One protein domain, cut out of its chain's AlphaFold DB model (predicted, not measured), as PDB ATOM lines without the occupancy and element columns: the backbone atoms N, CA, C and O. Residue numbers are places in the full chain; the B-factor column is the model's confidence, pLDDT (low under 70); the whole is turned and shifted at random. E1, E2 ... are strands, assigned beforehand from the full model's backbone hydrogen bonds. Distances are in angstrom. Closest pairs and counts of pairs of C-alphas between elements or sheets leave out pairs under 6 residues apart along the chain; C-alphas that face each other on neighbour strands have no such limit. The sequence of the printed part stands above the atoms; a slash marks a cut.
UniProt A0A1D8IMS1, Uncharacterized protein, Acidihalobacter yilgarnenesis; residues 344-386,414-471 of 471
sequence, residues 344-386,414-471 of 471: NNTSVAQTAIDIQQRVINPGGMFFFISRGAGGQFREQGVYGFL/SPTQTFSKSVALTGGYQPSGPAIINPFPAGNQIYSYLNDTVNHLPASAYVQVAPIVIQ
ATOM      1  N   ASN A 344      47.236  65.648 121.141       56.25
ATOM      2  CA  ASN A 344      47.153  66.107 122.538       56.25
ATOM      3  C   ASN A 344      48.501  66.438 123.219       56.25
ATOM      4  O   ASN A 344      48.691  66.095 124.384       56.25
ATOM      5  N   ASN A 345      49.433  67.104 122.523       58.47
ATOM      6  CA  ASN A 345      50.769  67.458 123.043       58.47
ATOM      7  C   ASN A 345      51.606  66.250 123.506       58.47
ATOM      8  O   ASN A 345      52.519  66.394 124.320       58.47
ATOM      9  N   THR A 346      51.309  65.057 122.993       56.38
ATOM     10  CA  THR A 346      52.154  63.883 123.213       56.38
ATOM     11  C   THR A 346      53.237  63.822 122.142       56.38
ATOM     12  O   THR A 346      53.011  64.200 120.997       56.38
ATOM     13  N   SER A 347      54.433  63.370 122.506       62.72
ATOM     14  CA  SER A 347      55.529  63.126 121.566       62.72
ATOM     15  C   SER A 347      55.600  61.630 121.283       62.72
ATOM     16  O   SER A 347      55.730  60.835 122.211       62.72
ATOM     17  N   VAL A 348      55.500  61.236 120.012       66.19
ATOM     18  CA  VAL A 348      55.586  59.826 119.600       66.19
ATOM     19  C   VAL A 348      56.938  59.597 118.942       66.19
ATOM     20  O   VAL A 348      57.288  60.299 117.994       66.19
ATOM     21  N   ALA A 349      57.714  58.640 119.453       69.56
ATOM     22  CA  ALA A 349      59.006  58.292 118.870       69.56
ATOM     23  C   ALA A 349      58.811  57.784 117.434       69.56
ATOM     24  O   ALA A 349      57.963  56.929 117.168       69.56
ATOM     25  N   GLN A 350      59.585  58.326 116.502       74.56
ATOM     26  CA  GLN A 350      59.507  57.968 115.098       74.56
ATOM     27  C   GLN A 350      60.011  56.539 114.900       74.56
ATOM     28  O   GLN A 350      61.086  56.173 115.369       74.56
ATOM     29  N   THR A 351      59.229  55.724 114.197       79.25
ATOM     30  CA  THR A 351      59.650  54.377 113.797       79.25
ATOM     31  C   THR A 351      60.656  54.468 112.654       79.25
ATOM     32  O   THR A 351      60.489  55.292 111.753       79.25
ATOM     33  N   ALA A 352      61.680  53.620 112.685       77.06
ATOM     34  CA  ALA A 352      62.665  53.493 111.626       77.06
ATOM     35  C   ALA A 352      62.927  52.033 111.253       77.06
ATOM     36  O   ALA A 352      62.847  51.135 112.095       77.06
ATOM     37  N   ILE A 353      63.239  51.821 109.979       75.88
ATOM     38  CA  ILE A 353      63.469  50.516 109.362       75.88
ATOM     39  C   ILE A 353      64.790  50.578 108.589       75.88
ATOM     40  O   ILE A 353      65.013  51.499 107.800       75.88
ATOM     41  N   ASP A 354      65.643  49.581 108.810       73.88
ATOM     42  CA  ASP A 354      66.867  49.329 108.052       73.88
ATOM     43  C   ASP A 354      66.782  47.929 107.431       73.88
ATOM     44  O   ASP A 354      66.782  46.909 108.126       73.88
ATOM     45  N   ILE A 355      66.664  47.883 106.104       73.75
ATOM     46  CA  ILE A 355      66.624  46.646 105.325       73.75
ATOM     47  C   ILE A 355      68.025  46.378 104.792       73.75
ATOM     48  O   ILE A 355      68.464  46.970 103.804       73.75
ATOM     49  N   GLN A 356      68.711  45.447 105.440       72.81
ATOM     50  CA  GLN A 356      70.125  45.158 105.215       72.81
ATOM     51  C   GLN A 356      70.348  44.202 104.043       72.81
ATOM     52  O   GLN A 356      71.392  44.237 103.395       72.81
ATOM     53  N   GLN A 357      69.365  43.352 103.741       73.69
ATOM     54  CA  GLN A 357      69.461  42.390 102.652       73.69
ATOM     55  C   GLN A 357      68.119  42.217 101.947       73.69
ATOM     56  O   GLN A 357      67.097  41.994 102.593       73.69
ATOM     57  N   ARG A 358      68.147  42.235 100.609       79.75
ATOM     58  CA  ARG A 358      67.012  41.882  99.751       79.75
ATOM     59  C   ARG A 358      67.472  40.954  98.638       79.75
ATOM     60  O   ARG A 358      68.331  41.316  97.840       79.75
ATOM     61  N   VAL A 359      66.923  39.746  98.590       81.50
ATOM     62  CA  VAL A 359      67.343  38.697  97.655       81.50
ATOM     63  C   VAL A 359      66.140  38.099  96.943       81.50
ATOM     64  O   VAL A 359      65.168  37.695  97.576       81.50
ATOM     65  N   ILE A 360      66.228  37.993  95.622       81.88
ATOM     66  CA  ILE A 360      65.350  37.176  94.796       81.88
ATOM     67  C   ILE A 360      66.095  35.886  94.466       81.88
ATOM     68  O   ILE A 360      67.068  35.897  93.718       81.88
ATOM     69  N   ASN A 361      65.591  34.772  94.980       82.75
ATOM     70  CA  ASN A 361      65.986  33.447  94.530       82.75
ATOM     71  C   ASN A 361      65.051  33.059  93.381       82.75
ATOM     72  O   ASN A 361      63.866  32.805  93.636       82.75
ATOM     73  N   PRO A 362      65.511  33.041  92.124       73.31
ATOM     74  CA  PRO A 362      64.694  32.581  91.020       73.31
ATOM     75  C   PRO A 362      64.316  31.119  91.255       73.31
ATOM     76  O   PRO A 362      65.100  30.308  91.748       73.31
ATOM     77  N   GLY A 363      63.074  30.774  90.923       71.31
ATOM     78  CA  GLY A 363      62.661  29.382  90.958       71.31
ATOM     79  C   GLY A 363      63.408  28.591  89.887       71.31
ATOM     80  O   GLY A 363      63.715  29.120  88.817       71.31
ATOM     81  N   GLY A 364      63.702  27.321  90.173       60.88
ATOM     82  CA  GLY A 364      64.357  26.436  89.215       60.88
ATOM     83  C   GLY A 364      63.609  26.392  87.881       60.88
ATOM     84  O   GLY A 364      62.393  26.181  87.836       60.88
ATOM     85  N   MET A 365      64.340  26.581  86.781       54.81
ATOM     86  CA  MET A 365      63.816  26.304  85.448       54.81
ATOM     87  C   MET A 365      63.777  24.790  85.249       54.81
ATOM     88  O   MET A 365      64.814  24.155  85.073       54.81
ATOM     89  N   PHE A 366      62.584  24.198  85.256       53.19
ATOM     90  CA  PHE A 366      62.418  22.844  84.739       53.19
ATOM     91  C   PHE A 366      62.439  22.912  83.212       53.19
ATOM     92  O   PHE A 366      61.573  23.527  82.586       53.19
ATOM     93  N   PHE A 367      63.461  22.308  82.610       52.41
ATOM     94  CA  PHE A 367      63.548  22.157  81.165       52.41
ATOM     95  C   PHE A 367      62.301  21.403  80.643       52.41
ATOM     96  O   PHE A 367      61.986  20.306  81.094       52.41
ATOM     97  N   PHE A 368      61.628  22.028  79.671       53.00
ATOM     98  CA  PHE A 368      60.581  21.530  78.759       53.00
ATOM     99  C   PHE A 368      59.086  21.575  79.121       53.00
ATOM    100  O   PHE A 368      58.301  21.513  78.176       53.00
ATOM    101  N   ILE A 369      58.616  21.766  80.361       52.19
ATOM    102  CA  ILE A 369      57.151  21.855  80.586       52.19
ATOM    103  C   ILE A 369      56.795  22.742  81.795       52.19
ATOM    104  O   ILE A 369      56.713  22.281  82.927       52.19
ATOM    105  N   SER A 370      56.531  24.029  81.530       51.25
ATOM    106  CA  SER A 370      56.073  25.080  82.470       51.25
ATOM    107  C   SER A 370      57.091  25.625  83.499       51.25
ATOM    108  O   SER A 370      58.022  24.947  83.924       51.25
ATOM    109  N   ARG A 371      56.907  26.901  83.897       48.75
ATOM    110  CA  ARG A 371      57.687  27.602  84.941       48.75
ATOM    111  C   ARG A 371      57.394  26.968  86.316       48.75
ATOM    112  O   ARG A 371      56.522  27.439  87.036       48.75
ATOM    113  N   GLY A 372      58.072  25.866  86.637       47.38
ATOM    114  CA  GLY A 372      57.702  24.955  87.729       47.38
ATOM    115  C   GLY A 372      58.141  25.317  89.154       47.38
ATOM    116  O   GLY A 372      57.853  24.555  90.069       47.38
ATOM    117  N   ALA A 373      58.784  26.456  89.403       54.62
ATOM    118  CA  ALA A 373      58.958  26.953  90.767       54.62
ATOM    119  C   ALA A 373      58.773  28.472  90.779       54.62
ATOM    120  O   ALA A 373      59.414  29.188  90.010       54.62
ATOM    121  N   GLY A 374      57.868  28.972  91.625       65.44
ATOM    122  CA  GLY A 374      57.814  30.402  91.923       65.44
ATOM    123  C   GLY A 374      59.134  30.818  92.565       65.44
ATOM    124  O   GLY A 374      59.653  30.095  93.418       65.44
ATOM    125  N   GLY A 375      59.700  31.950  92.141       78.31
ATOM    126  CA  GLY A 375      60.861  32.516  92.828       78.31
ATOM    127  C   GLY A 375      60.519  32.861  94.277       78.31
ATOM    128  O   GLY A 375      59.354  32.881  94.664       78.31
ATOM    129  N   GLN A 376      61.515  33.144  95.101       87.38
ATOM    130  CA  GLN A 376      61.304  33.649  96.452       87.38
ATOM    131  C   GLN A 376      61.953  35.011  96.580       87.38
ATOM    132  O   GLN A 376      63.137  35.151  96.297       87.38
ATOM    133  N   PHE A 377      61.192  35.988  97.053       89.19
ATOM    134  CA  PHE A 377      61.751  37.234  97.544       89.19
ATOM    135  C   PHE A 377      61.985  37.092  99.043       89.19
ATOM    136  O   PHE A 377      61.108  36.619  99.771       89.19
ATOM    137  N   ARG A 378      63.194  37.405  99.489       87.50
ATOM    138  CA  ARG A 378      63.660  37.265 100.865       87.50
ATOM    139  C   ARG A 378      64.254  38.581 101.313       87.50
ATOM    140  O   ARG A 378      65.047  39.172 100.588       87.50
ATOM    141  N   GLU A 379      63.913  38.985 102.522       86.56
ATOM    142  CA  GLU A 379      64.455  40.192 103.126       86.56
ATOM    143  C   GLU A 379      64.910  39.933 104.551       86.56
ATOM    144  O   GLU A 379      64.333  39.106 105.267       86.56
ATOM    145  N   GLN A 380      65.962  40.642 104.945       81.12
ATOM    146  CA  GLN A 380      66.460  40.677 106.310       81.12
ATOM    147  C   GLN A 380      66.804  42.110 106.685       81.12
ATOM    148  O   GLN A 380      67.266  42.894 105.851       81.12
ATOM    149  N   GLY A 381      66.589  42.434 107.948       77.12
ATOM    150  CA  GLY A 381      66.903  43.745 108.477       77.12
ATOM    151  C   GLY A 381      66.482  43.895 109.925       77.12
ATOM    152  O   GLY A 381      66.203  42.919 110.631       77.12
ATOM    153  N   VAL A 382      66.420  45.147 110.351       77.56
ATOM    154  CA  VAL A 382      66.020  45.552 111.693       77.56
ATOM    155  C   VAL A 382      65.002  46.682 111.624       77.56
ATOM    156  O   VAL A 382      64.986  47.478 110.686       77.56
ATOM    157  N   TYR A 383      64.146  46.765 112.635       81.75
ATOM    158  CA  TYR A 383      63.320  47.945 112.856       81.75
ATOM    159  C   TYR A 383      63.283  48.327 114.334       81.75
ATOM    160  O   TYR A 383      63.543  47.527 115.244       81.75
ATOM    161  N   GLY A 384      62.939  49.585 114.572       79.31
ATOM    162  CA  GLY A 384      62.766  50.146 115.899       79.31
ATOM    163  C   GLY A 384      62.557  51.642 115.824       79.31
ATOM    164  O   GLY A 384      61.706  52.102 115.068       79.31
ATOM    165  N   PHE A 385      63.308  52.397 116.614       75.44
ATOM    166  CA  PHE A 385      63.165  53.849 116.677       75.44
ATOM    167  C   PHE A 385      64.229  54.553 115.847       75.44
ATOM    168  O   PHE A 385      65.382  54.123 115.816       75.44
ATOM    169  N   LEU A 386      63.834  55.654 115.206       73.06
ATOM    170  CA  LEU A 386      64.770  56.598 114.623       73.06
ATOM    171  C   LEU A 386      65.477  57.322 115.756       73.06
ATOM    172  O   LEU A 386      64.846  57.958 116.605       73.06
ATOM    173  N   SER A 414      67.637  52.340 115.910       63.59
ATOM    174  CA  SER A 414      67.711  51.428 117.036       63.59
ATOM    175  C   SER A 414      67.174  50.058 116.613       63.59
ATOM    176  O   SER A 414      65.989  49.969 116.272       63.59
ATOM    177  N   PRO A 415      67.964  48.978 116.690       60.53
ATOM    178  CA  PRO A 415      67.398  47.650 116.604       60.53
ATOM    179  C   PRO A 415      66.579  47.399 117.873       60.53
ATOM    180  O   PRO A 415      67.117  47.273 118.968       60.53
ATOM    181  N   THR A 416      65.261  47.309 117.725       65.75
ATOM    182  CA  THR A 416      64.407  46.740 118.780       65.75
ATOM    183  C   THR A 416      63.989  45.323 118.422       65.75
ATOM    184  O   THR A 416      63.791  44.496 119.309       65.75
ATOM    185  N   GLN A 417      63.863  45.031 117.123       76.19
ATOM    186  CA  GLN A 417      63.492  43.721 116.606       76.19
ATOM    187  C   GLN A 417      64.219  43.466 115.281       76.19
ATOM    188  O   GLN A 417      64.242  44.318 114.388       76.19
ATOM    189  N   THR A 418      64.819  42.286 115.157       81.12
ATOM    190  CA  THR A 418      65.328  41.768 113.885       81.12
ATOM    191  C   THR A 418      64.184  41.105 113.124       81.12
ATOM    192  O   THR A 418      63.279  40.518 113.727       81.12
ATOM    193  N   PHE A 419      64.210  41.167 111.795       85.62
ATOM    194  CA  PHE A 419      63.257  40.440 110.964       85.62
ATOM    195  C   PHE A 419      63.962  39.672 109.850       85.62
ATOM    196  O   PHE A 419      64.959  40.107 109.277       85.62
ATOM    197  N   SER A 420      63.394  38.514 109.521       90.94
ATOM    198  CA  SER A 420      63.695  37.781 108.299       90.94
ATOM    199  C   SER A 420      62.383  37.303 107.699       90.94
ATOM    200  O   SER A 420      61.609  36.594 108.348       90.94
ATOM    201  N   LYS A 421      62.100  37.740 106.474       91.25
ATOM    202  CA  LYS A 421      60.820  37.516 105.804       91.25
ATOM    203  C   LYS A 421      61.042  36.900 104.434       91.25
ATOM    204  O   LYS A 421      62.063  37.128 103.787       91.25
ATOM    205  N   SER A 422      60.073  36.108 103.985       90.50
ATOM    206  CA  SER A 422      60.075  35.554 102.636       90.50
ATOM    207  C   SER A 422      58.668  35.464 102.062       90.50
ATOM    208  O   SER A 422      57.718  35.106 102.762       90.50
ATOM    209  N   VAL A 423      58.554  35.782 100.774       90.50
ATOM    210  CA  VAL A 423      57.325  35.701  99.984       90.50
ATOM    211  C   VAL A 423      57.600  34.921  98.706       90.50
ATOM    212  O   VAL A 423      58.607  35.140  98.031       90.50
ATOM    213  N   ALA A 424      56.689  34.011  98.358       87.81
ATOM    214  CA  ALA A 424      56.715  33.333  97.071       87.81
ATOM    215  C   ALA A 424      56.280  34.296  95.956       87.81
ATOM    216  O   ALA A 424      55.218  34.910  96.018       87.81
ATOM    217  N   LEU A 425      57.096  34.400  94.914       85.06
ATOM    218  CA  LEU A 425      56.823  35.162  93.706       85.06
ATOM    219  C   LEU A 425      56.037  34.282  92.732       85.06
ATOM    220  O   LEU A 425      56.586  33.390  92.081       85.06
ATOM    221  N   THR A 426      54.735  34.534  92.634       76.25
ATOM    222  CA  THR A 426      53.827  33.856  91.698       76.25
ATOM    223  C   THR A 426      53.464  34.762  90.519       76.25
ATOM    224  O   THR A 426      53.472  35.984  90.636       76.25
ATOM    225  N   GLY A 427      53.120  34.177  89.367       65.50
ATOM    226  CA  GLY A 427      52.519  34.927  88.252       65.50
ATOM    227  C   GLY A 427      53.465  35.842  87.465       65.50
ATOM    228  O   GLY A 427      53.003  36.741  86.776       65.50
ATOM    229  N   GLY A 428      54.784  35.636  87.549       63.66
ATOM    230  CA  GLY A 428      55.762  36.453  86.816       63.66
ATOM    231  C   GLY A 428      56.018  37.837  87.419       63.66
ATOM    232  O   GLY A 428      56.773  38.605  86.830       63.66
ATOM    233  N   TYR A 429      55.445  38.137  88.589       69.69
ATOM    234  CA  TYR A 429      55.767  39.335  89.356       69.69
ATOM    235  C   TYR A 429      57.251  39.332  89.755       69.69
ATOM    236  O   TYR A 429      57.758  38.347  90.298       69.69
ATOM    237  N   GLN A 430      57.940  40.434  89.465       75.25
ATOM    238  CA  GLN A 430      59.315  40.697  89.879       75.25
ATOM    239  C   GLN A 430      59.303  41.967  90.738       75.25
ATOM    240  O   GLN A 430      58.916  43.023  90.227       75.25
ATOM    241  N   PRO A 431      59.675  41.881  92.026       78.69
ATOM    242  CA  PRO A 431      59.832  43.051  92.881       78.69
ATOM    243  C   PRO A 431      60.776  44.068  92.226       78.69
ATOM    244  O   PRO A 431      61.857  43.709  91.757       78.69
ATOM    245  N   SER A 432      60.358  45.331  92.165       76.00
ATOM    246  CA  SER A 432      61.169  46.437  91.647       76.00
ATOM    247  C   SER A 432      62.004  47.077  92.762       76.00
ATOM    248  O   SER A 432      61.786  46.799  93.936       76.00
ATOM    249  N   GLY A 433      62.942  47.965  92.414       74.00
ATOM    250  CA  GLY A 433      63.838  48.640  93.370       74.00
ATOM    251  C   GLY A 433      63.192  49.143  94.677       74.00
ATOM    252  O   GLY A 433      63.786  48.923  95.734       74.00
ATOM    253  N   PRO A 434      61.990  49.754  94.669       79.38
ATOM    254  CA  PRO A 434      61.339  50.210  95.896       79.38
ATOM    255  C   PRO A 434      60.491  49.153  96.627       79.38
ATOM    256  O   PRO A 434      59.934  49.448  97.679       79.38
ATOM    257  N   ALA A 435      60.346  47.943  96.085       85.44
ATOM    258  CA  ALA A 435      59.512  46.901  96.674       85.44
ATOM    259  C   ALA A 435      60.169  46.284  97.917       85.44
ATOM    260  O   ALA A 435      61.351  45.931  97.886       85.44
ATOM    261  N   ILE A 436      59.382  46.139  98.982       90.31
ATOM    262  CA  ILE A 436      59.777  45.529 100.253       90.31
ATOM    263  C   ILE A 436      58.682  44.607 100.785       90.31
ATOM    264  O   ILE A 436      57.517  44.744 100.411       90.31
ATOM    265  N   ILE A 437      59.046  43.670 101.654       92.44
ATOM    266  CA  ILE A 437      58.129  42.836 102.433       92.44
ATOM    267  C   ILE A 437      57.861  43.547 103.760       92.44
ATOM    268  O   ILE A 437      58.788  44.074 104.367       92.44
ATOM    269  N   ASN A 438      56.614  43.525 104.244       92.81
ATOM    270  CA  ASN A 438      56.277  44.111 105.543       92.81
ATOM    271  C   ASN A 438      57.249  43.651 106.655       92.81
ATOM    272  O   ASN A 438      57.251  42.456 106.985       92.81
ATOM    273  N   PRO A 439      58.058  44.562 107.237       88.38
ATOM    274  CA  PRO A 439      59.078  44.185 108.213       88.38
ATOM    275  C   PRO A 439      58.464  43.809 109.567       88.38
ATOM    276  O   PRO A 439      59.062  43.044 110.322       88.38
ATOM    277  N   PHE A 440      57.250  44.283 109.861       89.50
ATOM    278  CA  PHE A 440      56.560  44.028 111.123       89.50
ATOM    279  C   PHE A 440      56.024  42.584 111.230       89.50
ATOM    280  O   PHE A 440      55.913  41.857 110.234       89.50
ATOM    281  N   PRO A 441      55.650  42.112 112.437       82.12
ATOM    282  CA  PRO A 441      55.256  40.718 112.648       82.12
ATOM    283  C   PRO A 441      54.015  40.303 111.843       82.12
ATOM    284  O   PRO A 441      53.888  39.138 111.465       82.12
ATOM    285  N   ALA A 442      53.124  41.248 111.539       81.88
ATOM    286  CA  ALA A 442      51.860  40.988 110.864       81.88
ATOM    287  C   ALA A 442      51.996  40.945 109.329       81.88
ATOM    288  O   ALA A 442      52.192  41.961 108.670       81.88
ATOM    289  N   GLY A 443      51.790  39.759 108.753       79.25
ATOM    290  CA  GLY A 443      51.693  39.559 107.305       79.25
ATOM    291  C   GLY A 443      53.032  39.615 106.559       79.25
ATOM    292  O   GLY A 443      54.053  40.053 107.084       79.25
ATOM    293  N   ASN A 444      53.008  39.142 105.310       86.88
ATOM    294  CA  ASN A 444      54.139  39.183 104.375       86.88
ATOM    295  C   ASN A 444      53.713  39.883 103.071       86.88
ATOM    296  O   ASN A 444      53.909  39.369 101.972       86.88
ATOM    297  N   GLN A 445      53.029  41.019 103.193       89.69
ATOM    298  CA  GLN A 445      52.594  41.799 102.036       89.69
ATOM    299  C   GLN A 445      53.794  42.508 101.405       89.69
ATOM    300  O   GLN A 445      54.645  43.020 102.131       89.69
ATOM    301  N   ILE A 446      53.847  42.531 100.071       89.62
ATOM    302  CA  ILE A 446      54.841  43.303  99.322       89.62
ATOM    303  C   ILE A 446      54.239  44.666  98.979       89.62
ATOM    304  O   ILE A 446      53.143  44.726  98.421       89.62
ATOM    305  N   TYR A 447      54.952  45.745  99.284       89.25
ATOM    306  CA  TYR A 447      54.561  47.116  98.950       89.25
ATOM    307  C   TYR A 447      55.796  47.975  98.646       89.25
ATOM    308  O   TYR A 447      56.927  47.517  98.771       89.25
ATOM    309  N   SER A 448      55.591  49.211  98.185       86.62
ATOM    310  CA  SER A 448      56.683  50.153  97.907       86.62
ATOM    311  C   SER A 448      57.036  50.943  99.165       86.62
ATOM    312  O   SER A 448      56.170  51.639  99.685       86.62
ATOM    313  N   TYR A 449      58.287  50.926  99.631       82.88
ATOM    314  CA  TYR A 449      58.676  51.714 100.815       82.88
ATOM    315  C   TYR A 449      58.599  53.235 100.583       82.88
ATOM    316  O   TYR A 449      58.493  54.010 101.528       82.88
ATOM    317  N   LEU A 450      58.623  53.674  99.318       79.62
ATOM    318  CA  LEU A 450      58.430  55.082  98.946       79.62
ATOM    319  C   LEU A 450      56.979  55.547  99.136       79.62
ATOM    320  O   LEU A 450      56.718  56.744  99.195       79.62
ATOM    321  N   ASN A 451      56.040  54.604  99.195       82.56
ATOM    322  CA  ASN A 451      54.624  54.853  99.421       82.56
ATOM    323  C   ASN A 451      54.048  53.685 100.229       82.56
ATOM    324  O   ASN A 451      53.424  52.778  99.671       82.56
ATOM    325  N   ASP A 452      54.328  53.680 101.533       84.31
ATOM    326  CA  ASP A 452      53.917  52.607 102.431       84.31
ATOM    327  C   ASP A 452      52.400  52.625 102.648       84.31
ATOM    328  O   ASP A 452      51.855  53.361 103.473       84.31
ATOM    329  N   THR A 453      51.705  51.782 101.893       86.00
ATOM    330  CA  THR A 453      50.252  51.619 101.987       86.00
ATOM    331  C   THR A 453      49.812  50.687 103.113       86.00
ATOM    332  O   THR A 453      48.612  50.562 103.335       86.00
ATOM    333  N   VAL A 454      50.742  49.985 103.768       88.56
ATOM    334  CA  VAL A 454      50.435  48.927 104.743       88.56
ATOM    335  C   VAL A 454      50.527  49.458 106.166       88.56
ATOM    336  O   VAL A 454      49.603  49.265 106.952       88.56
ATOM    337  N   ASN A 455      51.619  50.148 106.490       86.88
ATOM    338  CA  ASN A 455      51.868  50.702 107.821       86.88
ATOM    339  C   ASN A 455      51.741  52.229 107.853       86.88
ATOM    340  O   ASN A 455      51.848  52.824 108.924       86.88
ATOM    341  N   HIS A 456      51.506  52.864 106.697       86.75
ATOM    342  CA  HIS A 456      51.368  54.316 106.562       86.75
ATOM    343  C   HIS A 456      52.586  55.099 107.078       86.75
ATOM    344  O   HIS A 456      52.454  56.218 107.575       86.75
ATOM    345  N   LEU A 457      53.784  54.516 106.958       79.94
ATOM    346  CA  LEU A 457      55.031  55.181 107.318       79.94
ATOM    347  C   LEU A 457      55.511  56.103 106.184       79.94
ATOM    348  O   LEU A 457      55.402  55.752 105.007       79.94
ATOM    349  N   PRO A 458      56.081  57.278 106.501       74.75
ATOM    350  CA  PRO A 458      56.715  58.111 105.487       74.75
ATOM    351  C   PRO A 458      57.969  57.421 104.932       74.75
ATOM    352  O   PRO A 458      58.635  56.666 105.639       74.75
ATOM    353  N   ALA A 459      58.359  57.746 103.695       70.12
ATOM    354  CA  ALA A 459      59.575  57.201 103.079       70.12
ATOM    355  C   ALA A 459      60.843  57.465 103.919       70.12
ATOM    356  O   ALA A 459      61.756  56.647 103.931       70.12
ATOM    357  N   SER A 460      60.875  58.566 104.680       65.06
ATOM    358  CA  SER A 460      61.964  58.912 105.604       65.06
ATOM    359  C   SER A 460      62.100  57.975 106.812       65.06
ATOM    360  O   SER A 460      63.115  58.024 107.499       65.06
ATOM    361  N   ALA A 461      61.114  57.113 107.086       67.69
ATOM    362  CA  ALA A 461      61.234  56.056 108.091       67.69
ATOM    363  C   ALA A 461      62.146  54.904 107.625       67.69
ATOM    364  O   ALA A 461      62.655  54.146 108.448       67.69
ATOM    365  N   TYR A 462      62.377  54.770 106.318       72.38
ATOM    366  CA  TYR A 462      63.238  53.745 105.733       72.38
ATOM    367  C   TYR A 462      64.657  54.296 105.582       72.38
ATOM    368  O   TYR A 462      65.048  54.769 104.517       72.38
ATOM    369  N   VAL A 463      65.416  54.271 106.681       64.69
ATOM    370  CA  VAL A 463      66.748  54.894 106.794       64.69
ATOM    371  C   VAL A 463      67.740  54.262 105.821       64.69
ATOM    372  O   VAL A 463      68.549  54.954 105.203       64.69
ATOM    373  N   GLN A 464      67.639  52.948 105.641       68.19
ATOM    374  CA  GLN A 464      68.440  52.205 104.685       68.19
ATOM    375  C   GLN A 464      67.613  51.087 104.055       68.19
ATOM    376  O   GLN A 464      66.858  50.381 104.720       68.19
ATOM    377  N   VAL A 465      67.769  50.934 102.740       67.94
ATOM    378  CA  VAL A 465      67.179  49.841 101.971       67.94
ATOM    379  C   VAL A 465      68.229  49.328 100.986       67.94
ATOM    380  O   VAL A 465      68.539  49.998 100.000       67.94
ATOM    381  N   ALA A 466      68.804  48.158 101.266       64.00
ATOM    382  CA  ALA A 466      69.813  47.506 100.426       64.00
ATOM    383  C   ALA A 466      69.273  47.236  99.013       64.00
ATOM    384  O   ALA A 466      68.075  47.034  98.872       64.00
ATOM    385  N   PRO A 467      70.075  47.199  97.939       64.88
ATOM    386  CA  PRO A 467      69.571  46.858  96.605       64.88
ATOM    387  C   PRO A 467      69.039  45.415  96.542       64.88
ATOM    388  O   PRO A 467      69.438  44.551  97.324       64.88
ATOM    389  N   ILE A 468      68.134  45.145  95.597       72.25
ATOM    390  CA  ILE A 468      67.641  43.784  95.345       72.25
ATOM    391  C   ILE A 468      68.700  42.998  94.572       72.25
ATOM    392  O   ILE A 468      69.135  43.414  93.498       72.25
ATOM    393  N   VAL A 469      69.068  41.835  95.098       74.75
ATOM    394  CA  VAL A 469      70.051  40.924  94.504       74.75
ATOM    395  C   VAL A 469      69.339  39.716  93.928       74.75
ATOM    396  O   VAL A 469      68.558  39.084  94.630       74.75
ATOM    397  N   ILE A 470      69.615  39.359  92.678       74.06
ATOM    398  CA  ILE A 470      69.126  38.104  92.093       74.06
ATOM    399  C   ILE A 470      70.238  37.064  92.243       74.06
ATOM    400  O   ILE A 470      71.366  37.336  91.828       74.06
ATOM    401  N   GLN A 471      69.937  35.927  92.874       69.12
ATOM    402  CA  GLN A 471      70.890  34.828  93.093       69.12
ATOM    403  C   GLN A 471      70.832  33.750  92.018       69.12
ATOM    404  O   GLN A 471      69.724  33.476  91.509       69.12
TER     405      GLN A 471
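This is residues 344 to 386 and 414 to 471 of the 471 residues of an uncharacterized protein of Acidihalobacter yilgarnenesis (UniProt A0A1D8IMS1). A long, twisted sheet is built on three long strands, E2, E3 and E4, with the short strands E7 and E8 end to end along the far side of E2; the small hairpin of E5 and E6 lies over one face of this sheet. The end with E1 and the loop of residues 362 to 374 lie at opposite ends and make the length. The printed part has 101 residues, with no named helix and eight named strands, E1 to E8 in order, which hold 48 of the residues, under half. The class is all strand; the large sheet is branched and mixed, with E2 antiparallel to E3, E3 antiparallel to E4, and E7 and E8 parallel to E2. The whole is only just loose, close to compact, with a radius of gyration of the C-alphas of 15.6 A and spans of 64 by 22 by 21 A.

E2 is residues 351 to 361, 29.1 A long. E3, the longest strand, is residues 375 to 386, 32.7 A, from C-alpha 375 at (60.861, 32.516, 92.828) to C-alpha 386 at (64.770, 56.598, 114.623). E4 is residues 417 to 425, 25.3 A. E7, residues 462 to 465, and E8, residues 468 to 470, are each 6.7 A long; C-alpha 470 is at (69.126, 38.104, 92.093). E5, residues 435 to 437, and E6, residues 446 to 448, are each 7.2 A. E1, residues 347 to 349, is 6.5 A and begins at (55.529, 63.126, 121.566).

E2 and E3 form a hairpin at 165 degrees, with N 359 and O 378 2.8 A apart, within hydrogen-bond range. E4 lies on the other side of E3 from E2, at 155 degrees, with N 425 and O 375 at 2.7 A. On the other side of E2 from E3, the pairing is staggered: E7 has N 355 and O 464 at 2.9 A, and E8 has N 360 and O 469 at 2.8 A. E2 bends by 53 degrees at residue 356, and E7 runs on into E8 at 18 degrees. E5 and E6 form a hairpin, with N 436 and O 447 at 2.8 A. The closest C-alphas of E4 and E5, Lys 421 and Ile 437, are 6.8 A apart; E2 and E5 are near each other. E1 pairs with no named strand and runs on into E2 at 26 degrees.

The C-alphas farthest apart, Asn 345 and Phe 368, are 64.6 A from each other. Residues 387 to 413 are not printed; C-alphas 386 and 414 are 6.4 A apart across the cut. The links E2 to E3 and E6 to E7 are long, with 13 residues each. The mean pLDDT of the printed part is 75.1; 31 residues are under 70, among them 344 to 349 and 364 to 374.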